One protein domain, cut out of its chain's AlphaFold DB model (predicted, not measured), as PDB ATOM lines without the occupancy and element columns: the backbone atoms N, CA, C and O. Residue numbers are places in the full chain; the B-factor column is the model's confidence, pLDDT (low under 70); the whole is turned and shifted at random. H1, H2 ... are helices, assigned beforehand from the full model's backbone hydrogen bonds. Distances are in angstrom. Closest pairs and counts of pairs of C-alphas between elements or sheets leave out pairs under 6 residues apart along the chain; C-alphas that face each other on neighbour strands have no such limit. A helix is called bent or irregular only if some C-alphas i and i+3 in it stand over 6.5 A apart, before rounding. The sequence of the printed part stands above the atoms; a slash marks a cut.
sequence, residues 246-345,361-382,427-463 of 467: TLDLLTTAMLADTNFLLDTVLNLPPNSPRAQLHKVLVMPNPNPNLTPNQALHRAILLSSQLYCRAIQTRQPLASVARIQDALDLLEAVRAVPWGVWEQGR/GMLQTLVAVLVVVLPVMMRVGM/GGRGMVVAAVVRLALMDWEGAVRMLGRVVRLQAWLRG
ATOM      1  N   THR A 246      20.143   4.421 -16.493       39.34
ATOM      2  CA  THR A 246      20.752   3.349 -17.305       39.34
ATOM      3  C   THR A 246      20.581   3.592 -18.811       39.34
ATOM      4  O   THR A 246      21.354   3.094 -19.626       39.34
ATOM      5  N   LEU A 247      19.570   4.380 -19.188       39.88
ATOM      6  CA  LEU A 247      19.235   4.717 -20.574       39.88
ATOM      7  C   LEU A 247      20.227   5.730 -21.183       39.88
ATOM      8  O   LEU A 247      20.434   5.753 -22.396       39.88
ATOM      9  N   ASP A 248      20.897   6.507 -20.331       42.91
ATOM     10  CA  ASP A 248      21.803   7.588 -20.728       42.91
ATOM     11  C   ASP A 248      23.162   7.078 -21.225       42.91
ATOM     12  O   ASP A 248      23.701   7.588 -22.209       42.91
ATOM     13  N   LEU A 249      23.708   6.045 -20.572       43.12
ATOM     14  CA  LEU A 249      25.013   5.478 -20.922       43.12
ATOM     15  C   LEU A 249      24.953   4.741 -22.267       43.12
ATOM     16  O   LEU A 249      25.843   4.876 -23.103       43.12
ATOM     17  N   LEU A 250      23.866   3.997 -22.483       40.00
ATOM     18  CA  LEU A 250      23.658   3.207 -23.692       40.00
ATOM     19  C   LEU A 250      23.382   4.099 -24.910       40.00
ATOM     20  O   LEU A 250      23.962   3.885 -25.968       40.00
ATOM     21  N   THR A 251      22.555   5.135 -24.746       40.72
ATOM     22  CA  THR A 251      22.251   6.081 -25.827       40.72
ATOM     23  C   THR A 251      23.500   6.848 -26.255       40.72
ATOM     24  O   THR A 251      23.803   6.893 -27.439       40.72
ATOM     25  N   THR A 252      24.276   7.385 -25.312       45.12
ATOM     26  CA  THR A 252      25.503   8.140 -25.628       45.12
ATOM     27  C   THR A 252      26.525   7.278 -26.377       45.12
ATOM     28  O   THR A 252      27.067   7.716 -27.390       45.12
ATOM     29  N   ALA A 253      26.729   6.027 -25.946       44.97
ATOM     30  CA  ALA A 253      27.607   5.080 -26.638       44.97
ATOM     31  C   ALA A 253      27.142   4.812 -28.080       44.97
ATOM     32  O   ALA A 253      27.924   4.867 -29.020       44.97
ATOM     33  N   MET A 254      25.839   4.629 -28.274       42.75
ATOM     34  CA  MET A 254      25.235   4.347 -29.576       42.75
ATOM     35  C   MET A 254      25.303   5.523 -30.572       42.75
ATOM     36  O   MET A 254      25.370   5.320 -31.789       42.75
ATOM     37  N   LEU A 255      25.291   6.761 -30.074       48.41
ATOM     38  CA  LEU A 255      25.456   7.974 -30.886       48.41
ATOM     39  C   LEU A 255      26.907   8.228 -31.254       48.41
ATOM     40  O   LEU A 255      27.187   8.583 -32.402       48.41
ATOM     41  N   ALA A 256      27.813   7.986 -30.305       49.88
ATOM     42  CA  ALA A 256      29.236   7.939 -30.580       49.88
ATOM     43  C   ALA A 256      29.526   6.900 -31.670       49.88
ATOM     44  O   ALA A 256      30.212   7.232 -32.627       49.88
ATOM     45  N   ASP A 257      28.907   5.715 -31.614       47.53
ATOM     46  CA  ASP A 257      29.071   4.668 -32.627       47.53
ATOM     47  C   ASP A 257      28.520   5.071 -34.004       47.53
ATOM     48  O   ASP A 257      29.158   4.811 -35.020       47.53
ATOM     49  N   THR A 258      27.364   5.744 -34.078       48.94
ATOM     50  CA  THR A 258      26.761   6.146 -35.369       48.94
ATOM     51  C   THR A 258      27.549   7.276 -36.040       48.94
ATOM     52  O   THR A 258      27.815   7.217 -37.244       48.94
ATOM     53  N   ASN A 259      27.963   8.288 -35.271       56.25
ATOM     54  CA  ASN A 259      28.836   9.352 -35.773       56.25
ATOM     55  C   ASN A 259      30.221   8.813 -36.117       56.25
ATOM     56  O   ASN A 259      30.726   9.108 -37.197       56.25
ATOM     57  N   PHE A 260      30.779   7.944 -35.271       60.66
ATOM     58  CA  PHE A 260      32.000   7.213 -35.576       60.66
ATOM     59  C   PHE A 260      31.857   6.436 -36.879       60.66
ATOM     60  O   PHE A 260      32.757   6.511 -37.698       60.66
ATOM     61  N   LEU A 261      30.751   5.732 -37.129       54.03
ATOM     62  CA  LEU A 261      30.548   4.998 -38.377       54.03
ATOM     63  C   LEU A 261      30.469   5.939 -39.581       54.03
ATOM     64  O   LEU A 261      31.157   5.694 -40.565       54.03
ATOM     65  N   LEU A 262      29.697   7.026 -39.520       58.62
ATOM     66  CA  LEU A 262      29.621   7.995 -40.622       58.62
ATOM     67  C   LEU A 262      30.976   8.654 -40.900       58.62
ATOM     68  O   LEU A 262      31.412   8.681 -42.051       58.62
ATOM     69  N   ASP A 263      31.659   9.137 -39.866       61.41
ATOM     70  CA  ASP A 263      32.958   9.791 -40.004       61.41
ATOM     71  C   ASP A 263      34.040   8.790 -40.406       61.41
ATOM     72  O   ASP A 263      34.851   9.087 -41.277       61.41
ATOM     73  N   THR A 264      34.028   7.575 -39.854       59.59
ATOM     74  CA  THR A 264      34.928   6.496 -40.276       59.59
ATOM     75  C   THR A 264      34.745   6.251 -41.758       59.59
ATOM     76  O   THR A 264      35.725   6.295 -42.483       59.59
ATOM     77  N   VAL A 265      33.507   6.075 -42.227       62.12
ATOM     78  CA  VAL A 265      33.184   5.763 -43.626       62.12
ATOM     79  C   VAL A 265      33.555   6.887 -44.579       62.12
ATOM     80  O   VAL A 265      34.143   6.614 -45.624       62.12
ATOM     81  N   LEU A 266      33.260   8.136 -44.223       63.44
ATOM     82  CA  LEU A 266      33.644   9.297 -45.027       63.44
ATOM     83  C   LEU A 266      35.168   9.497 -45.065       63.44
ATOM     84  O   LEU A 266      35.682   9.992 -46.066       63.44
ATOM     85  N   ASN A 267      35.885   9.069 -44.023       67.81
ATOM     86  CA  ASN A 267      37.345   9.132 -43.936       67.81
ATOM     87  C   ASN A 267      38.048   7.817 -44.325       67.81
ATOM     88  O   ASN A 267      39.279   7.746 -44.273       67.81
ATOM     89  N   LEU A 268      37.312   6.764 -44.707       57.09
ATOM     90  CA  LEU A 268      37.903   5.473 -45.050       57.09
ATOM     91  C   LEU A 268      38.743   5.646 -46.326       57.09
ATOM     92  O   LEU A 268      38.192   6.018 -47.371       57.09
ATOM     93  N   PRO A 269      40.051   5.309 -46.312       62.91
ATOM     94  CA  PRO A 269      40.816   5.239 -47.544       62.91
ATOM     95  C   PRO A 269      40.124   4.288 -48.534       62.91
ATOM     96  O   PRO A 269      39.485   3.313 -48.108       62.91
ATOM     97  N   PRO A 270      40.270   4.501 -49.856       61.88
ATOM     98  CA  PRO A 270      39.605   3.692 -50.879       61.88
ATOM     99  C   PRO A 270      39.793   2.170 -50.703       61.88
ATOM    100  O   PRO A 270      38.943   1.385 -51.119       61.88
ATOM    101  N   ASN A 271      40.859   1.763 -50.008       61.06
ATOM    102  CA  ASN A 271      41.281   0.377 -49.807       61.06
ATOM    103  C   ASN A 271      41.119  -0.122 -48.357       61.06
ATOM    104  O   ASN A 271      41.880  -0.976 -47.908       61.06
ATOM    105  N   SER A 272      40.170   0.427 -47.601       63.06
ATOM    106  CA  SER A 272      40.003   0.093 -46.181       63.06
ATOM    107  C   SER A 272      39.794  -1.412 -45.925       63.06
ATOM    108  O   SER A 272      39.049  -2.068 -46.661       63.06
ATOM    109  N   PRO A 273      40.441  -1.991 -44.892       63.41
ATOM    110  CA  PRO A 273      40.499  -3.438 -44.708       63.41
ATOM    111  C   PRO A 273      39.125  -4.029 -44.362       63.41
ATOM    112  O   PRO A 273      38.553  -3.776 -43.300       63.41
ATOM    113  N   ARG A 274      38.629  -4.904 -45.249       68.81
ATOM    114  CA  ARG A 274      37.342  -5.631 -45.156       68.81
ATOM    115  C   ARG A 274      37.085  -6.317 -43.803       68.81
ATOM    116  O   ARG A 274      35.929  -6.527 -43.440       68.81
ATOM    117  N   ALA A 275      38.140  -6.637 -43.053       70.94
ATOM    118  CA  ALA A 275      38.075  -7.342 -41.777       70.94
ATOM    119  C   ALA A 275      37.309  -6.584 -40.675       70.94
ATOM    120  O   ALA A 275      36.636  -7.221 -39.868       70.94
ATOM    121  N   GLN A 276      37.370  -5.247 -40.630       69.56
ATOM    122  CA  GLN A 276      36.645  -4.474 -39.607       69.56
ATOM    123  C   GLN A 276      35.141  -4.412 -39.903       69.56
ATOM    124  O   GLN A 276      34.331  -4.660 -39.013       69.56
ATOM    125  N   LEU A 277      34.771  -4.203 -41.170       71.88
ATOM    126  CA  LEU A 277      33.372  -4.212 -41.615       71.88
ATOM    127  C   LEU A 277      32.715  -5.583 -41.398       71.88
ATOM    128  O   LEU A 277      31.544  -5.664 -41.042       71.88
ATOM    129  N   HIS A 278      33.476  -6.672 -41.556       77.38
ATOM    130  CA  HIS A 278      32.975  -8.025 -41.319       77.38
ATOM    131  C   HIS A 278      32.517  -8.248 -39.868       77.38
ATOM    132  O   HIS A 278      31.563  -8.984 -39.643       77.38
ATOM    133  N   LYS A 279      33.128  -7.584 -38.875       75.44
ATOM    134  CA  LYS A 279      32.712  -7.729 -37.469       75.44
ATOM    135  C   LYS A 279      31.282  -7.239 -37.242       75.44
ATOM    136  O   LYS A 279      30.514  -7.935 -36.592       75.44
ATOM    137  N   VAL A 280      30.918  -6.097 -37.828       74.94
ATOM    138  CA  VAL A 280      29.565  -5.522 -37.721       74.94
ATOM    139  C   VAL A 280      28.531  -6.405 -38.430       74.94
ATOM    140  O   VAL A 280      27.422  -6.595 -37.935       74.94
ATOM    141  N   LEU A 281      28.906  -7.006 -39.563       77.75
ATOM    142  CA  LEU A 281      28.016  -7.875 -40.343       77.75
ATOM    143  C   LEU A 281      27.689  -9.210 -39.675       77.75
ATOM    144  O   LEU A 281      26.646  -9.782 -39.970       77.75
ATOM    145  N   VAL A 282      28.563  -9.708 -38.799       82.50
ATOM    146  CA  VAL A 282      28.378 -11.001 -38.117       82.50
ATOM    147  C   VAL A 282      27.730 -10.835 -36.737       82.50
ATOM    148  O   VAL A 282      27.446 -11.821 -36.059       82.50
ATOM    149  N   MET A 283      27.448  -9.603 -36.304       76.12
ATOM    150  CA  MET A 283      26.753  -9.380 -35.036       76.12
ATOM    151  C   MET A 283      25.348 -10.014 -35.067       76.12
ATOM    152  O   MET A 283      24.583  -9.756 -36.003       76.12
ATOM    153  N   PRO A 284      24.993 -10.838 -34.062       79.75
ATOM    154  CA  PRO A 284      23.716 -11.540 -34.037       79.75
ATOM    155  C   PRO A 284      22.543 -10.560 -33.936       79.75
ATOM    156  O   PRO A 284      22.604  -9.568 -33.207       79.75
ATOM    157  N   ASN A 285      21.461 -10.861 -34.656       74.00
ATOM    158  CA  ASN A 285      20.234 -10.070 -34.611       74.00
ATOM    159  C   ASN A 285      19.574 -10.240 -33.225       74.00
ATOM    160  O   ASN A 285      19.318 -11.379 -32.819       74.00
ATOM    161  N   PRO A 286      19.332  -9.160 -32.466       72.06
ATOM    162  CA  PRO A 286      18.724  -9.263 -31.145       72.06
ATOM    163  C   PRO A 286      17.269  -9.774 -31.216       72.06
ATOM    164  O   PRO A 286      16.545  -9.509 -32.174       72.06
ATOM    165  N   ASN A 287      16.857 -10.523 -30.183       75.25
ATOM    166  CA  ASN A 287      15.553 -11.201 -30.040       75.25
ATOM    167  C   ASN A 287      14.363 -10.266 -30.357       75.25
ATOM    168  O   ASN A 287      14.393  -9.148 -29.877       75.25
ATOM    169  N   PRO A 288      13.304 -10.681 -31.078       68.75
ATOM    170  CA  PRO A 288      12.153  -9.826 -31.415       68.75
ATOM    171  C   PRO A 288      11.395  -9.194 -30.228       68.75
ATOM    172  O   PRO A 288      10.794  -8.136 -30.402       68.75
ATOM    173  N   ASN A 289      11.445  -9.771 -29.022       77.31
ATOM    174  CA  ASN A 289      10.768  -9.223 -27.835       77.31
ATOM    175  C   ASN A 289      11.641  -8.187 -27.106       77.31
ATOM    176  O   ASN A 289      12.218  -8.465 -26.054       77.31
ATOM    177  N   LEU A 290      11.769  -6.999 -27.697       79.44
ATOM    178  CA  LEU A 290      12.731  -5.977 -27.276       79.44
ATOM    179  C   LEU A 290      12.115  -4.984 -26.292       79.44
ATOM    180  O   LEU A 290      11.047  -4.421 -26.524       79.44
ATOM    181  N   THR A 291      12.853  -4.679 -25.229       87.50
ATOM    182  CA  THR A 291      12.655  -3.427 -24.490       87.50
ATOM    183  C   THR A 291      12.920  -2.228 -25.418       87.50
ATOM    184  O   THR A 291      13.693  -2.358 -26.371       87.50
ATOM    185  N   PRO A 292      12.367  -1.034 -25.136       80.69
ATOM    186  CA  PRO A 292      12.604   0.180 -25.927       80.69
ATOM    187  C   PRO A 292      14.074   0.449 -26.293       80.69
ATOM    188  O   PRO A 292      14.391   0.798 -27.429       80.69
ATOM    189  N   ASN A 293      14.986   0.220 -25.347       80.19
ATOM    190  CA  ASN A 293      16.424   0.394 -25.557       80.19
ATOM    191  C   ASN A 293      17.011  -0.658 -26.495       80.19
ATOM    192  O   ASN A 293      17.871  -0.356 -27.321       80.19
ATOM    193  N   GLN A 294      16.538  -1.897 -26.390       86.44
ATOM    194  CA  GLN A 294      16.967  -2.962 -27.284       86.44
ATOM    195  C   GLN A 294      16.386  -2.773 -28.697       86.44
ATOM    196  O   GLN A 294      17.051  -3.129 -29.665       86.44
ATOM    197  N   ALA A 295      15.200  -2.169 -28.834       84.25
ATOM    198  CA  ALA A 295      14.626  -1.787 -30.125       84.25
ATOM    199  C   ALA A 295      15.475  -0.713 -30.818       84.25
ATOM    200  O   ALA A 295      15.820  -0.863 -31.991       84.25
ATOM    201  N   LEU A 296      15.911   0.307 -30.070       82.69
ATOM    202  CA  LEU A 296      16.835   1.320 -30.582       82.69
ATOM    203  C   LEU A 296      18.165   0.681 -30.988       82.69
ATOM    204  O   LEU A 296      18.660   0.928 -32.085       82.69
ATOM    205  N   HIS A 297      18.713  -0.195 -30.143       84.38
ATOM    206  CA  HIS A 297      19.946  -0.922 -30.447       84.38
ATOM    207  C   HIS A 297      19.808  -1.769 -31.712       84.38
ATOM    208  O   HIS A 297      20.690  -1.747 -32.567       84.38
ATOM    209  N   ARG A 298      18.676  -2.459 -31.885       86.12
ATOM    210  CA  ARG A 298      18.379  -3.215 -33.104       86.12
ATOM    211  C   ARG A 298      18.312  -2.311 -34.334       86.12
ATOM    212  O   ARG A 298      18.895  -2.664 -35.352       86.12
ATOM    213  N   ALA A 299      17.666  -1.149 -34.248       84.75
ATOM    214  CA  ALA A 299      17.585  -0.203 -35.363       84.75
ATOM    215  C   ALA A 299      18.973   0.321 -35.782       84.75
ATOM    216  O   ALA A 299      19.296   0.386 -36.973       84.75
ATOM    217  N   ILE A 300      19.837   0.634 -34.811       82.50
ATOM    218  CA  ILE A 300      21.219   1.044 -35.094       82.50
ATOM    219  C   ILE A 300      22.019  -0.105 -35.692       82.50
ATOM    220  O   ILE A 300      22.713   0.086 -36.688       82.50
ATOM    221  N   LEU A 301      21.895  -1.311 -35.142       85.06
ATOM    222  CA  LEU A 301      22.616  -2.473 -35.645       85.06
ATOM    223  C   LEU A 301      22.237  -2.787 -37.098       85.06
ATOM    224  O   LEU A 301      23.116  -2.920 -37.949       85.06
ATOM    225  N   LEU A 302      20.939  -2.850 -37.397       86.31
ATOM    226  CA  LEU A 302      20.429  -3.143 -38.738       86.31
ATOM    227  C   LEU A 302      20.849  -2.072 -39.754       86.31
ATOM    228  O   LEU A 302      21.296  -2.405 -40.854       86.31
ATOM    229  N   SER A 303      20.777  -0.790 -39.385       83.94
ATOM    230  CA  SER A 303      21.247   0.289 -40.264       83.94
ATOM    231  C   SER A 303      22.761   0.226 -40.484       83.94
ATOM    232  O   SER A 303      23.217   0.312 -41.624       83.94
ATOM    233  N   SER A 304      23.543  -0.038 -39.435       83.56
ATOM    234  CA  SER A 304      25.000  -0.206 -39.517       83.56
ATOM    235  C   SER A 304      25.397  -1.368 -40.427       83.56
ATOM    236  O   SER A 304      26.308  -1.235 -41.246       83.56
ATOM    237  N   GLN A 305      24.690  -2.499 -40.347       86.88
ATOM    238  CA  GLN A 305      24.906  -3.649 -41.227       86.88
ATOM    239  C   GLN A 305      24.602  -3.320 -42.692       86.88
ATOM    240  O   GLN A 305      25.338  -3.743 -43.587       86.88
ATOM    241  N   LEU A 306      23.539  -2.558 -42.956       85.88
ATOM    242  CA  LEU A 306      23.205  -2.091 -44.301       85.88
ATOM    243  C   LEU A 306      24.282  -1.167 -44.870       85.88
ATOM    244  O   LEU A 306      24.752  -1.398 -45.986       85.88
ATOM    245  N   TYR A 307      24.743  -0.192 -44.082       82.56
ATOM    246  CA  TYR A 307      25.859   0.665 -44.474       82.56
ATOM    247  C   TYR A 307      27.123  -0.152 -44.747       82.56
ATOM    248  O   TYR A 307      27.726   0.000 -45.808       82.56
ATOM    249  N   CYS A 308      27.489  -1.076 -43.854       85.31
ATOM    250  CA  CYS A 308      28.660  -1.935 -44.031       85.31
ATOM    251  C   CYS A 308      28.598  -2.727 -45.341       85.31
ATOM    252  O   CYS A 308      29.593  -2.779 -46.065       85.31
ATOM    253  N   ARG A 309      27.436  -3.295 -45.694       88.25
ATOM    254  CA  ARG A 309      27.262  -3.980 -46.983       88.25
ATOM    255  C   ARG A 309      27.417  -3.022 -48.167       88.25
ATOM    256  O   ARG A 309      28.081  -3.379 -49.139       88.25
ATOM    257  N   ALA A 310      26.850  -1.814 -48.093       84.56
ATOM    258  CA  ALA A 310      26.959  -0.812 -49.158       84.56
ATOM    259  C   ALA A 310      28.413  -0.399 -49.403       84.56
ATOM    260  O   ALA A 310      28.888  -0.383 -50.538       84.56
ATOM    261  N   ILE A 311      29.160  -0.181 -48.323       82.81
ATOM    262  CA  ILE A 311      30.586   0.152 -48.365       82.81
ATOM    263  C   ILE A 311      31.404  -1.002 -48.943       82.81
ATOM    264  O   ILE A 311      32.234  -0.787 -49.825       82.81
ATOM    265  N   GLN A 312      31.168  -2.233 -48.473       85.06
ATOM    266  CA  GLN A 312      31.901  -3.416 -48.936       85.06
ATOM    267  C   GLN A 312      31.700  -3.691 -50.425       85.06
ATOM    268  O   GLN A 312      32.639  -4.119 -51.101       85.06
ATOM    269  N   THR A 313      30.484  -3.468 -50.920       86.38
ATOM    270  CA  THR A 313      30.115  -3.724 -52.317       86.38
ATOM    271  C   THR A 313      30.340  -2.523 -53.228       86.38
ATOM    272  O   THR A 313      30.290  -2.697 -54.441       86.38
ATOM    273  N   ARG A 314      30.631  -1.333 -52.674       82.44
ATOM    274  CA  ARG A 314      30.748  -0.072 -53.427       82.44
ATOM    275  C   ARG A 314      29.509   0.199 -54.275       82.44
ATOM    276  O   ARG A 314      29.604   0.562 -55.442       82.44
ATOM    277  N   GLN A 315      28.348  -0.031 -53.684       84.44
ATOM    278  CA  GLN A 315      27.075   0.152 -54.355       84.44
ATOM    279  C   GLN A 315      26.177   1.113 -53.572       84.44
ATOM    280  O   GLN A 315      26.283   1.183 -52.342       84.44
ATOM    281  N   PRO A 316      25.273   1.840 -54.253       78.88
ATOM    282  CA  PRO A 316      24.259   2.642 -53.584       78.88
ATOM    283  C   PRO A 316      23.468   1.808 -52.575       78.88
ATOM    284  O   PRO A 316      23.119   0.655 -52.817       78.88
ATOM    285  N   LEU A 317      23.122   2.410 -51.441       77.56
ATOM    286  CA  LEU A 317      22.393   1.739 -50.361       77.56
ATOM    287  C   LEU A 317      21.083   1.086 -50.853       77.56
ATOM    288  O   LEU A 317      20.745  -0.023 -50.445       77.56
ATOM    289  N   ALA A 318      20.412   1.733 -51.811       77.50
ATOM    290  CA  ALA A 318      19.189   1.263 -52.463       77.50
ATOM    291  C   ALA A 318      19.356   0.002 -53.335       77.50
ATOM    292  O   ALA A 318      18.358  -0.619 -53.703       77.50
ATOM    293  N   SER A 319      20.575  -0.368 -53.738       82.38
ATOM    294  CA  SER A 319      20.829  -1.629 -54.454       82.38
ATOM    295  C   SER A 319      21.311  -2.748 -53.541       82.38
ATOM    296  O   SER A 319      21.202  -3.914 -53.906       82.38
ATOM    297  N   VAL A 320      21.821  -2.406 -52.360       87.19
ATOM    298  CA  VAL A 320      22.351  -3.376 -51.396       87.19
ATOM    299  C   VAL A 320      21.298  -3.865 -50.415       87.19
ATOM    300  O   VAL A 320      21.311  -5.030 -50.006       87.19
ATOM    301  N   ALA A 321      20.411  -2.969 -50.004       86.19
ATOM    302  CA  ALA A 321      19.361  -3.293 -49.064       86.19
ATOM    303  C   ALA A 321      18.268  -4.129 -49.735       86.19
ATOM    304  O   ALA A 321      17.752  -3.789 -50.801       86.19
ATOM    305  N   ARG A 322      17.889  -5.220 -49.077       89.06
ATOM    306  CA  ARG A 322      16.736  -6.034 -49.452       89.06
ATOM    307  C   ARG A 322      15.483  -5.446 -48.819       89.06
ATOM    308  O   ARG A 322      15.550  -4.758 -47.803       89.06
ATOM    309  N   ILE A 323      14.325  -5.803 -49.368       80.50
ATOM    310  CA  ILE A 323      13.029  -5.423 -48.791       80.50
ATOM    311  C   ILE A 323      12.921  -5.840 -47.318       80.50
ATOM    312  O   ILE A 323      12.496  -5.043 -46.489       80.50
ATOM    313  N   GLN A 324      13.393  -7.047 -46.980       85.75
ATOM    314  CA  GLN A 324      13.356  -7.556 -45.612       85.75
ATOM    315  C   GLN A 324      14.209  -6.708 -44.669       85.75
ATOM    316  O   GLN A 324      13.776  -6.422 -43.562       85.75
ATOM    317  N   ASP A 325      15.370  -6.231 -45.128       87.31
ATOM    318  CA  ASP A 325      16.228  -5.377 -44.309       87.31
ATOM    319  C   ASP A 325      15.527  -4.053 -43.962       87.31
ATOM    320  O   ASP A 325      15.628  -3.568 -42.837       87.31
ATOM    321  N   ALA A 326      14.796  -3.473 -44.921       79.38
ATOM    322  CA  ALA A 326      14.029  -2.250 -44.702       79.38
ATOM    323  C   ALA A 326      12.822  -2.477 -43.781       79.38
ATOM    324  O   ALA A 326      12.535  -1.619 -42.948       79.38
ATOM    325  N   LEU A 327      12.136  -3.618 -43.909       79.31
ATOM    326  CA  LEU A 327      11.022  -3.988 -43.034       79.31
ATOM    327  C   LEU A 327      11.494  -4.235 -41.597       79.31
ATOM    328  O   LEU A 327      10.926  -3.647 -40.680       79.31
ATOM    329  N   ASP A 328      12.562  -5.013 -41.407       85.69
ATOM    330  CA  ASP A 328      13.149  -5.291 -40.089       85.69
ATOM    331  C   ASP A 328      13.623  -3.999 -39.412       85.69
ATOM    332  O   ASP A 328      13.431  -3.795 -38.211       85.69
ATOM    333  N   LEU A 329      14.236  -3.101 -40.189       85.19
ATOM    334  CA  LEU A 329      14.695  -1.804 -39.707       85.19
ATOM    335  C   LEU A 329      13.521  -0.893 -39.336       85.19
ATOM    336  O   LEU A 329      13.543  -0.265 -38.279       85.19
ATOM    337  N   LEU A 330      12.479  -0.840 -40.168       78.00
ATOM    338  CA  LEU A 330      11.275  -0.061 -39.887       78.00
ATOM    339  C   LEU A 330      10.538  -0.584 -38.649       78.00
ATOM    340  O   LEU A 330      10.077   0.216 -37.835       78.00
ATOM    341  N   GLU A 331      10.444  -1.903 -38.486       82.12
ATOM    342  CA  GLU A 331       9.868  -2.538 -37.302       82.12
ATOM    343  C   GLU A 331      10.669  -2.176 -36.046       82.12
ATOM    344  O   GLU A 331      10.090  -1.725 -35.055       82.12
ATOM    345  N   ALA A 332      12.001  -2.271 -36.111       85.12
ATOM    346  CA  ALA A 332      12.879  -1.894 -35.010       85.12
ATOM    347  C   ALA A 332      12.722  -0.414 -34.625       85.12
ATOM    348  O   ALA A 332      12.598  -0.107 -33.443       85.12
ATOM    349  N   VAL A 333      12.654   0.500 -35.602       81.19
ATOM    350  CA  VAL A 333      12.428   1.939 -35.360       81.19
ATOM    351  C   VAL A 333      11.060   2.198 -34.750       81.19
ATOM    352  O   VAL A 333      10.949   2.963 -33.795       81.19
ATOM    353  N   ARG A 334      10.012   1.564 -35.286       76.88
ATOM    354  CA  ARG A 334       8.635   1.734 -34.810       76.88
ATOM    355  C   ARG A 334       8.464   1.235 -33.375       76.88
ATOM    356  O   ARG A 334       7.631   1.770 -32.648       76.88
ATOM    357  N   ALA A 335       9.244   0.237 -32.970       83.44
ATOM    358  CA  ALA A 335       9.260  -0.272 -31.606       83.44
ATOM    359  C   ALA A 335       9.939   0.681 -30.601       83.44
ATOM    360  O   ALA A 335       9.783   0.487 -29.396       83.44
ATOM    361  N   VAL A 336      10.653   1.724 -31.053       81.00
ATOM    362  CA  VAL A 336      11.248   2.734 -30.166       81.00
ATOM    363  C   VAL A 336      10.210   3.812 -29.821       81.00
ATOM    364  O   VAL A 336       9.805   4.578 -30.701       81.00
ATOM    365  N   PRO A 337       9.790   3.943 -28.548       82.19
ATOM    366  CA  PRO A 337       8.861   4.982 -28.123       82.19
ATOM    367  C   PRO A 337       9.420   6.384 -28.382       82.19
ATOM    368  O   PRO A 337      10.598   6.645 -28.145       82.19
ATOM    369  N   TRP A 338       8.554   7.322 -28.768       72.12
ATOM    370  CA  TRP A 338       8.938   8.715 -29.037       72.12
ATOM    371  C   TRP A 338       9.707   9.380 -27.884       72.12
ATOM    372  O   TRP A 338      10.708  10.051 -28.111       72.12
ATOM    373  N   GLY A 339       9.303   9.124 -26.635       77.50
ATOM    374  CA  GLY A 339       9.984   9.671 -25.459       77.50
ATOM    375  C   GLY A 339      11.442   9.220 -25.316       77.50
ATOM    376  O   GLY A 339      12.238   9.957 -24.744       77.50
ATOM    377  N   VAL A 340      11.811   8.057 -25.868       78.50
ATOM    378  CA  VAL A 340      13.208   7.599 -25.900       78.50
ATOM    379  C   VAL A 340      14.012   8.460 -26.870       78.50
ATOM    380  O   VAL A 340      15.087   8.910 -26.501       78.50
ATOM    381  N   TRP A 341      13.463   8.780 -28.046       71.00
ATOM    382  CA  TRP A 341      14.097   9.688 -29.011       71.00
ATOM    383  C   TRP A 341      14.256  11.121 -28.475       71.00
ATOM    384  O   TRP A 341      15.252  11.779 -28.764       71.00
ATOM    385  N   GLU A 342      13.296  11.611 -27.683       66.56
ATOM    386  CA  GLU A 342      13.351  12.959 -27.095       66.56
ATOM    387  C   GLU A 342      14.284  13.065 -25.881       66.56
ATOM    388  O   GLU A 342      14.893  14.119 -25.671       66.56
ATOM    389  N   GLN A 343      14.417  12.004 -25.076       68.69
ATOM    390  CA  GLN A 343      15.202  12.029 -23.835       68.69
ATOM    391  C   GLN A 343      16.688  12.350 -24.057       68.69
ATOM    392  O   GLN A 343      17.307  12.938 -23.168       68.69
ATOM    393  N   GLY A 344      17.235  12.085 -25.247       59.75
ATOM    394  CA  GLY A 344      18.595  12.493 -25.617       59.75
ATOM    395  C   GLY A 344      18.816  14.014 -25.708       59.75
ATOM    396  O   GLY A 344      19.947  14.470 -25.578       59.75
ATOM    397  N   ARG A 345      17.762  14.830 -25.876       57.06
ATOM    398  CA  ARG A 345      17.882  16.276 -26.171       57.06
ATOM    399  C   ARG A 345      18.105  17.159 -24.932       57.06
ATOM    400  O   ARG A 345      18.564  18.290 -25.047       57.06
ATOM    401  N   GLY A 361      22.943  13.726 -31.368       58.78
ATOM    402  CA  GLY A 361      23.146  12.422 -32.005       58.78
ATOM    403  C   GLY A 361      21.867  11.596 -32.212       58.78
ATOM    404  O   GLY A 361      21.734  10.923 -33.227       58.78
ATOM    405  N   MET A 362      20.881  11.643 -31.310       62.44
ATOM    406  CA  MET A 362      19.705  10.748 -31.392       62.44
ATOM    407  C   MET A 362      18.803  11.052 -32.580       62.44
ATOM    408  O   MET A 362      18.254  10.154 -33.224       62.44
ATOM    409  N   LEU A 363      18.727  12.335 -32.904       60.22
ATOM    410  CA  LEU A 363      18.052  12.848 -34.075       60.22
ATOM    411  C   LEU A 363      18.790  12.432 -35.360       60.22
ATOM    412  O   LEU A 363      18.162  11.987 -36.319       60.22
ATOM    413  N   GLN A 364      20.127  12.496 -35.344       61.88
ATOM    414  CA  GLN A 364      20.975  12.040 -36.447       61.88
ATOM    415  C   GLN A 364      20.813  10.536 -36.706       61.88
ATOM    416  O   GLN A 364      20.719  10.124 -37.860       61.88
ATOM    417  N   THR A 365      20.704   9.718 -35.656       63.34
ATOM    418  CA  THR A 365      20.480   8.271 -35.765       63.34
ATOM    419  C   THR A 365      19.130   7.939 -36.373       63.34
ATOM    420  O   THR A 365      19.070   7.125 -37.295       63.34
ATOM    421  N   LEU A 366      18.048   8.572 -35.896       67.25
ATOM    422  CA  LEU A 366      16.718   8.362 -36.466       67.25
ATOM    423  C   LEU A 366      16.778   8.590 -37.971       67.25
ATOM    424  O   LEU A 366      16.351   7.752 -38.749       67.25
ATOM    425  N   VAL A 367      17.385   9.681 -38.406       64.44
ATOM    426  CA  VAL A 367      17.356  10.032 -39.817       64.44
ATOM    427  C   VAL A 367      18.372   9.259 -40.644       64.44
ATOM    428  O   VAL A 367      18.069   8.943 -41.787       64.44
ATOM    429  N   ALA A 368      19.529   8.889 -40.093       63.19
ATOM    430  CA  ALA A 368      20.433   7.946 -40.744       63.19
ATOM    431  C   ALA A 368      19.696   6.640 -41.063       63.19
ATOM    432  O   ALA A 368      19.886   6.080 -42.141       63.19
ATOM    433  N   VAL A 369      18.801   6.207 -40.169       67.00
ATOM    434  CA  VAL A 369      17.898   5.079 -40.398       67.00
ATOM    435  C   VAL A 369      16.828   5.408 -41.448       67.00
ATOM    436  O   VAL A 369      16.626   4.622 -42.372       67.00
ATOM    437  N   LEU A 370      16.170   6.568 -41.376       66.62
ATOM    438  CA  LEU A 370      15.149   6.983 -42.353       66.62
ATOM    439  C   LEU A 370      15.708   7.079 -43.777       66.62
ATOM    440  O   LEU A 370      15.058   6.662 -44.729       66.62
ATOM    441  N   VAL A 371      16.936   7.559 -43.913       65.56
ATOM    442  CA  VAL A 371      17.697   7.642 -45.162       65.56
ATOM    443  C   VAL A 371      18.038   6.265 -45.720       65.56
ATOM    444  O   VAL A 371      18.148   6.113 -46.932       65.56
ATOM    445  N   VAL A 372      18.212   5.259 -44.862       66.25
ATOM    446  CA  VAL A 372      18.407   3.875 -45.303       66.25
ATOM    447  C   VAL A 372      17.091   3.279 -45.772       66.25
ATOM    448  O   VAL A 372      17.041   2.638 -46.815       66.25
ATOM    449  N   VAL A 373      16.015   3.498 -45.019       68.81
ATOM    450  CA  VAL A 373      14.710   2.886 -45.287       68.81
ATOM    451  C   VAL A 373      14.044   3.500 -46.520       68.81
ATOM    452  O   VAL A 373      13.467   2.768 -47.323       68.81
ATOM    453  N   LEU A 374      14.128   4.823 -46.704       67.69
ATOM    454  CA  LEU A 374      13.368   5.532 -47.736       67.69
ATOM    455  C   LEU A 374      13.717   5.057 -49.163       67.69
ATOM    456  O   LEU A 374      12.805   4.594 -49.846       67.69
ATOM    457  N   PRO A 375      14.984   5.056 -49.626       67.81
ATOM    458  CA  PRO A 375      15.319   4.675 -51.003       67.81
ATOM    459  C   PRO A 375      14.952   3.219 -51.322       67.81
ATOM    460  O   PRO A 375      14.536   2.889 -52.433       67.81
ATOM    461  N   VAL A 376      15.057   2.341 -50.324       69.00
ATOM    462  CA  VAL A 376      14.764   0.907 -50.447       69.00
ATOM    463  C   VAL A 376      13.266   0.686 -50.591       69.00
ATOM    464  O   VAL A 376      12.818  -0.018 -51.496       69.00
ATOM    465  N   MET A 377      12.481   1.356 -49.745       66.69
ATOM    466  CA  MET A 377      11.024   1.310 -49.806       66.69
ATOM    467  C   MET A 377      10.492   1.922 -51.102       66.69
ATOM    468  O   MET A 377       9.498   1.421 -51.628       66.69
ATOM    469  N   MET A 378      11.137   2.964 -51.634       67.81
ATOM    470  CA  MET A 378      10.759   3.603 -52.902       67.81
ATOM    471  C   MET A 378      10.973   2.664 -54.095       67.81
ATOM    472  O   MET A 378      10.063   2.490 -54.903       67.81
ATOM    473  N   ARG A 379      12.116   1.968 -54.159       70.69
ATOM    474  CA  ARG A 379      12.429   1.022 -55.243       70.69
ATOM    475  C   ARG A 379      11.460  -0.157 -55.308       70.69
ATOM    476  O   ARG A 379      11.013  -0.542 -56.384       70.69
ATOM    477  N   VAL A 380      11.128  -0.728 -54.154       63.00
ATOM    478  CA  VAL A 380      10.252  -1.907 -54.054       63.00
ATOM    479  C   VAL A 380       8.843  -1.626 -54.583       63.00
ATOM    480  O   VAL A 380       8.215  -2.516 -55.148       63.00
ATOM    481  N   GLY A 381       8.357  -0.387 -54.456       59.06
ATOM    482  CA  GLY A 381       7.046  -0.005 -54.986       59.06
ATOM    483  C   GLY A 381       6.932  -0.059 -56.505       59.06
ATOM    484  O   GLY A 381       5.818  -0.127 -57.006       59.06
ATOM    485  N   MET A 382       8.056  -0.027 -57.224       49.91
ATOM    486  CA  MET A 382       8.065   0.016 -58.687       49.91
ATOM    487  C   MET A 382       8.112  -1.364 -59.351       49.91
ATOM    488  O   MET A 382       7.834  -1.465 -60.538       49.91
ATOM    489  N   GLY A 427       1.731   3.185 -44.884       57.06
ATOM    490  CA  GLY A 427       1.993   3.686 -43.532       57.06
ATOM    491  C   GLY A 427       3.479   3.909 -43.248       57.06
ATOM    492  O   GLY A 427       3.844   4.891 -42.608       57.06
ATOM    493  N   GLY A 428       4.351   3.033 -43.760       56.59
ATOM    494  CA  GLY A 428       5.796   3.137 -43.540       56.59
ATOM    495  C   GLY A 428       6.402   4.389 -44.175       56.59
ATOM    496  O   GLY A 428       7.084   5.151 -43.497       56.59
ATOM    497  N   ARG A 429       6.105   4.642 -45.456       61.03
ATOM    498  CA  ARG A 429       6.662   5.782 -46.209       61.03
ATOM    499  C   ARG A 429       6.225   7.129 -45.633       61.03
ATOM    500  O   ARG A 429       7.067   7.991 -45.395       61.03
ATOM    501  N   GLY A 430       4.932   7.272 -45.332       57.50
ATOM    502  CA  GLY A 430       4.386   8.494 -44.740       57.50
ATOM    503  C   GLY A 430       5.005   8.829 -43.380       57.50
ATOM    504  O   GLY A 430       5.325   9.988 -43.129       57.50
ATOM    505  N   MET A 431       5.254   7.828 -42.524       59.78
ATOM    506  CA  MET A 431       5.931   8.054 -41.239       59.78
ATOM    507  C   MET A 431       7.367   8.548 -41.414       59.78
ATOM    508  O   MET A 431       7.805   9.416 -40.663       59.78
ATOM    509  N   VAL A 432       8.096   8.019 -42.400       61.94
ATOM    510  CA  VAL A 432       9.497   8.387 -42.636       61.94
ATOM    511  C   VAL A 432       9.603   9.834 -43.110       61.94
ATOM    512  O   VAL A 432      10.372  10.612 -42.550       61.94
ATOM    513  N   VAL A 433       8.777  10.229 -44.077       62.31
ATOM    514  CA  VAL A 433       8.739  11.612 -44.574       62.31
ATOM    515  C   VAL A 433       8.249  12.568 -43.489       62.31
ATOM    516  O   VAL A 433       8.868  13.606 -43.274       62.31
ATOM    517  N   ALA A 434       7.206  12.200 -42.737       62.09
ATOM    518  CA  ALA A 434       6.731  13.002 -41.612       62.09
ATOM    519  C   ALA A 434       7.818  13.196 -40.544       62.09
ATOM    520  O   ALA A 434       7.944  14.289 -39.994       62.09
ATOM    521  N   ALA A 435       8.633  12.173 -40.277       64.56
ATOM    522  CA  ALA A 435       9.750  12.270 -39.349       64.56
ATOM    523  C   ALA A 435      10.879  13.170 -39.885       64.56
ATOM    524  O   ALA A 435      11.379  13.988 -39.120       64.56
ATOM    525  N   VAL A 436      11.228  13.104 -41.178       64.56
ATOM    526  CA  VAL A 436      12.224  14.007 -41.804       64.56
ATOM    527  C   VAL A 436      11.739  15.459 -41.840       64.56
ATOM    528  O   VAL A 436      12.496  16.378 -41.536       64.56
ATOM    529  N   VAL A 437      10.468  15.692 -42.169       62.75
ATOM    530  CA  VAL A 437       9.882  17.040 -42.151       62.75
ATOM    531  C   VAL A 437       9.862  17.577 -40.724       62.75
ATOM    532  O   VAL A 437      10.336  18.681 -40.467       62.75
ATOM    533  N   ARG A 438       9.379  16.780 -39.763       65.62
ATOM    534  CA  ARG A 438       9.324  17.177 -38.352       65.62
ATOM    535  C   ARG A 438      10.709  17.446 -37.776       65.62
ATOM    536  O   ARG A 438      10.877  18.427 -37.062       65.62
ATOM    537  N   LEU A 439      11.691  16.615 -38.112       65.56
ATOM    538  CA  LEU A 439      13.092  16.826 -37.779       65.56
ATOM    539  C   LEU A 439      13.548  18.216 -38.201       65.56
ATOM    540  O   LEU A 439      14.046  18.979 -37.380       65.56
ATOM    541  N   ALA A 440      13.369  18.544 -39.474       63.62
ATOM    542  CA  ALA A 440      13.882  19.789 -40.006       63.62
ATOM    543  C   ALA A 440      13.151  21.026 -39.478       63.62
ATOM    544  O   ALA A 440      13.739  22.103 -39.408       63.62
ATOM    545  N   LEU A 441      11.893  20.862 -39.059       62.12
ATOM    546  CA  LEU A 441      11.159  21.887 -38.321       62.12
ATOM    547  C   LEU A 441      11.684  22.062 -36.883       62.12
ATOM    548  O   LEU A 441      11.631  23.169 -36.355       62.12
ATOM    549  N   MET A 442      12.187  21.001 -36.239       67.25
ATOM    550  CA  MET A 442      12.678  21.029 -34.850       67.25
ATOM    551  C   MET A 442      14.161  21.401 -34.706       67.25
ATOM    552  O   MET A 442      14.564  21.933 -33.668       67.25
ATOM    553  N   ASP A 443      14.980  21.054 -35.695       70.62
ATOM    554  CA  ASP A 443      16.416  21.318 -35.746       70.62
ATOM    555  C   ASP A 443      16.888  21.356 -37.206       70.62
ATOM    556  O   ASP A 443      17.341  20.368 -37.790       70.62
ATOM    557  N   TRP A 444      16.732  22.532 -37.808       74.44
ATOM    558  CA  TRP A 444      17.095  22.790 -39.195       74.44
ATOM    559  C   TRP A 444      18.569  22.499 -39.490       74.44
ATOM    560  O   TRP A 444      18.897  21.854 -40.486       74.44
ATOM    561  N   GLU A 445      19.471  22.979 -38.635       73.69
ATOM    562  CA  GLU A 445      20.908  22.867 -38.874       73.69
ATOM    563  C   GLU A 445      21.385  21.424 -38.735       73.69
ATOM    564  O   GLU A 445      22.181  20.968 -39.563       73.69
ATOM    565  N   GLY A 446      20.867  20.688 -37.746       72.62
ATOM    566  CA  GLY A 446      21.085  19.249 -37.626       72.62
ATOM    567  C   GLY A 446      20.570  18.497 -38.857       72.62
ATOM    568  O   GLY A 446      21.312  17.722 -39.467       72.62
ATOM    569  N   ALA A 447      19.340  18.791 -39.297       66.38
ATOM    570  CA  ALA A 447      18.735  18.174 -40.478       66.38
ATOM    571  C   ALA A 447      19.559  18.397 -41.755       66.38
ATOM    572  O   ALA A 447      19.858  17.439 -42.470       66.38
ATOM    573  N   VAL A 448      19.980  19.636 -42.029       68.44
ATOM    574  CA  VAL A 448      20.807  19.965 -43.202       68.44
ATOM    575  C   VAL A 448      22.170  19.295 -43.129       68.44
ATOM    576  O   VAL A 448      22.602  18.697 -44.116       68.44
ATOM    577  N   ARG A 449      22.865  19.374 -41.985       74.56
ATOM    578  CA  ARG A 449      24.204  18.779 -41.830       74.56
ATOM    579  C   ARG A 449      24.180  17.289 -42.132       74.56
ATOM    580  O   ARG A 449      25.023  16.788 -42.877       74.56
ATOM    581  N   MET A 450      23.205  16.586 -41.581       70.06
ATOM    582  CA  MET A 450      23.126  15.139 -41.687       70.06
ATOM    583  C   MET A 450      22.554  14.682 -43.032       70.06
ATOM    584  O   MET A 450      23.134  13.783 -43.637       70.06
ATOM    585  N   LEU A 451      21.522  15.327 -43.579       67.50
ATOM    586  CA  LEU A 451      21.091  15.026 -44.946       67.50
ATOM    587  C   LEU A 451      22.204  15.352 -45.971       67.50
ATOM    588  O   LEU A 451      22.405  14.612 -46.931       67.50
ATOM    589  N   GLY A 452      23.005  16.393 -45.728       70.19
ATOM    590  CA  GLY A 452      24.208  16.686 -46.510       70.19
ATOM    591  C   GLY A 452      25.276  15.588 -46.408       70.19
ATOM    592  O   GLY A 452      25.863  15.206 -47.421       70.19
ATOM    593  N   ARG A 453      25.513  15.021 -45.212       76.94
ATOM    594  CA  ARG A 453      26.391  13.841 -45.031       76.94
ATOM    595  C   ARG A 453      25.885  12.640 -45.829       76.94
ATOM    596  O   ARG A 453      26.682  11.953 -46.458       76.94
ATOM    597  N   VAL A 454      24.575  12.426 -45.841       71.06
ATOM    598  CA  VAL A 454      23.924  11.342 -46.580       71.06
ATOM    599  C   VAL A 454      24.104  11.487 -48.085       71.06
ATOM    600  O   VAL A 454      24.512  10.529 -48.736       71.06
ATOM    601  N   VAL A 455      23.860  12.678 -48.635       73.00
ATOM    602  CA  VAL A 455      24.077  12.938 -50.064       73.00
ATOM    603  C   VAL A 455      25.542  12.725 -50.435       73.00
ATOM    604  O   VAL A 455      25.831  12.078 -51.441       73.00
ATOM    605  N   ARG A 456      26.486  13.196 -49.605       77.12
ATOM    606  CA  ARG A 456      27.923  12.943 -49.812       77.12
ATOM    607  C   ARG A 456      28.258  11.454 -49.783       77.12
ATOM    608  O   ARG A 456      29.004  10.987 -50.639       77.12
ATOM    609  N   LEU A 457      27.686  10.706 -48.841       74.69
ATOM    610  CA  LEU A 457      27.867   9.261 -48.753       74.69
ATOM    611  C   LEU A 457      27.311   8.546 -49.991       74.69
ATOM    612  O   LEU A 457      27.992   7.695 -50.554       74.69
ATOM    613  N   GLN A 458      26.116   8.911 -50.461       72.62
ATOM    614  CA  GLN A 458      25.548   8.370 -51.699       72.62
ATOM    615  C   GLN A 458      26.431   8.693 -52.911       72.62
ATOM    616  O   GLN A 458      26.742   7.800 -53.698       72.62
ATOM    617  N   ALA A 459      26.906   9.934 -53.039       76.44
ATOM    618  CA  ALA A 459      27.823  10.329 -54.106       76.44
ATOM    619  C   ALA A 459      29.142   9.532 -54.061       76.44
ATOM    620  O   ALA A 459      29.617   9.062 -55.098       76.44
ATOM    621  N   TRP A 460      29.702   9.317 -52.867       80.25
ATOM    622  CA  TRP A 460      30.888   8.483 -52.662       80.25
ATOM    623  C   TRP A 460      30.638   7.020 -53.042       80.25
ATOM    624  O   TRP A 460      31.456   6.420 -53.739       80.25
ATOM    625  N   LEU A 461      29.487   6.455 -52.654       73.12
ATOM    626  CA  LEU A 461      29.088   5.090 -53.018       73.12
ATOM    627  C   LEU A 461      28.920   4.923 -54.532       73.12
ATOM    628  O   LEU A 461      29.233   3.859 -55.055       73.12
ATOM    629  N   ARG A 462      28.489   5.970 -55.249       76.00
ATOM    630  CA  ARG A 462      28.432   5.993 -56.723       76.00
ATOM    631  C   ARG A 462      29.801   6.207 -57.388       76.00
ATOM    632  O   ARG A 462      29.894   6.148 -58.609       76.00
ATOM    633  N   GLY A 463      30.854   6.491 -56.619       78.69
ATOM    634  CA  GLY A 463      32.179   6.817 -57.151       78.69
ATOM    635  C   GLY A 463      32.289   8.222 -57.759       78.69
ATOM    636  O   GLY A 463      33.245   8.493 -58.481       78.69
TER     637      GLY A 463
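This is residues 246 to 345, 361 to 382 and 427 to 463 of the 467 residues of an uncharacterized protein of Chaetomium globosum (strain ATCC 6205 / CBS 148.51 / DSM 1962 / NBRC 6347 / NRRL 1970) (UniProt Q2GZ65). Two long helices, H3 and H7, cross at the core of a compact all-helix body. H1 and H5 pack beside H3 on two sides and H2 folds back on it as a helical hairpin, while H8 and H9, joined at a corner, pack on H7 from two further sides. The printed part has 159 residues with nine named helices, H1 to H9 in order, and no named strand. The radius of gyration of the C-alphas is 14.9 A, and the rounded outline spans 40 by 32 by 30 A.

Start at H1, residues 246 to 266, which touches H3, residues 292 to 313, at a shallow tilt of 11 degrees, the same way; look at the closest C-alphas, Leu 247 and Asn 293, 7.2 A apart. H2, residues 274 to 281, forms its hairpin with H3 at 32 degrees, opposite ways, closest at C-alphas 281 and 305, 5.3 A. H4, residues 317 to 320, touches residues 306 to 313 of H3 alone, closest at C-alphas 310 and 317, 5.4 A. H5, residues 323 to 334, touches H3 at a shallow tilt of 30 degrees, opposite ways, closest at C-alphas 299 and 332, 5.0 A. H6, residues 338 to 343, only just touches the hub H7, residues 361 to 380, with 3 pairs of C-alphas within 8 A, the closest being 341 and 362 at 6.2 A. H7 touches seven helices, among them H3 at a steep tilt of 59 degrees, closest at C-alphas 303 and 369, 5.8 A. H8, residues 427 to 442, touches H7 at 36 degrees, only just steep, closest at C-alphas 370 and 432, 5.8 A. H9, residues 444 to 461, touches H7 at a steep 49 degrees, closest at C-alphas 364 and 450, 6.5 A. Every O i to N i+4 pair is within hydrogen-bond range in H3, H5, H6, H8 and H9, but 16 of 17 in H1, 2 of 4 in H2 and 14 of 16 in H7; H4 is too short for one.

Find C-alpha 246 at (20.752, 3.349, -17.305); from there H1 runs 31.1 A. H3 runs 31.9 A from C-alpha 292 at (12.604, 0.180, -25.927). H7 spans 29.3 A and is only just irregular, with C-alphas 372 and 375 6.53 A apart. H8 spans 22.1 A, and H9 runs 25.5 A to C-alpha 461 at (29.088, 5.090, -53.018).

The farthest C-alphas, Thr 246 and Met 382, are 43.4 A apart. Look for two cuts: residues 346 to 360, with 8.8 A between C-alphas 345 and 361, and residues 383 to 426, with 16.7 A between C-alphas 382 and 427. Of the links printed whole, none is long. Mean pLDDT of the printed part is 70.3; 75 residues are under 70, among them 246 to 274, 361 to 378 and 427 to 442.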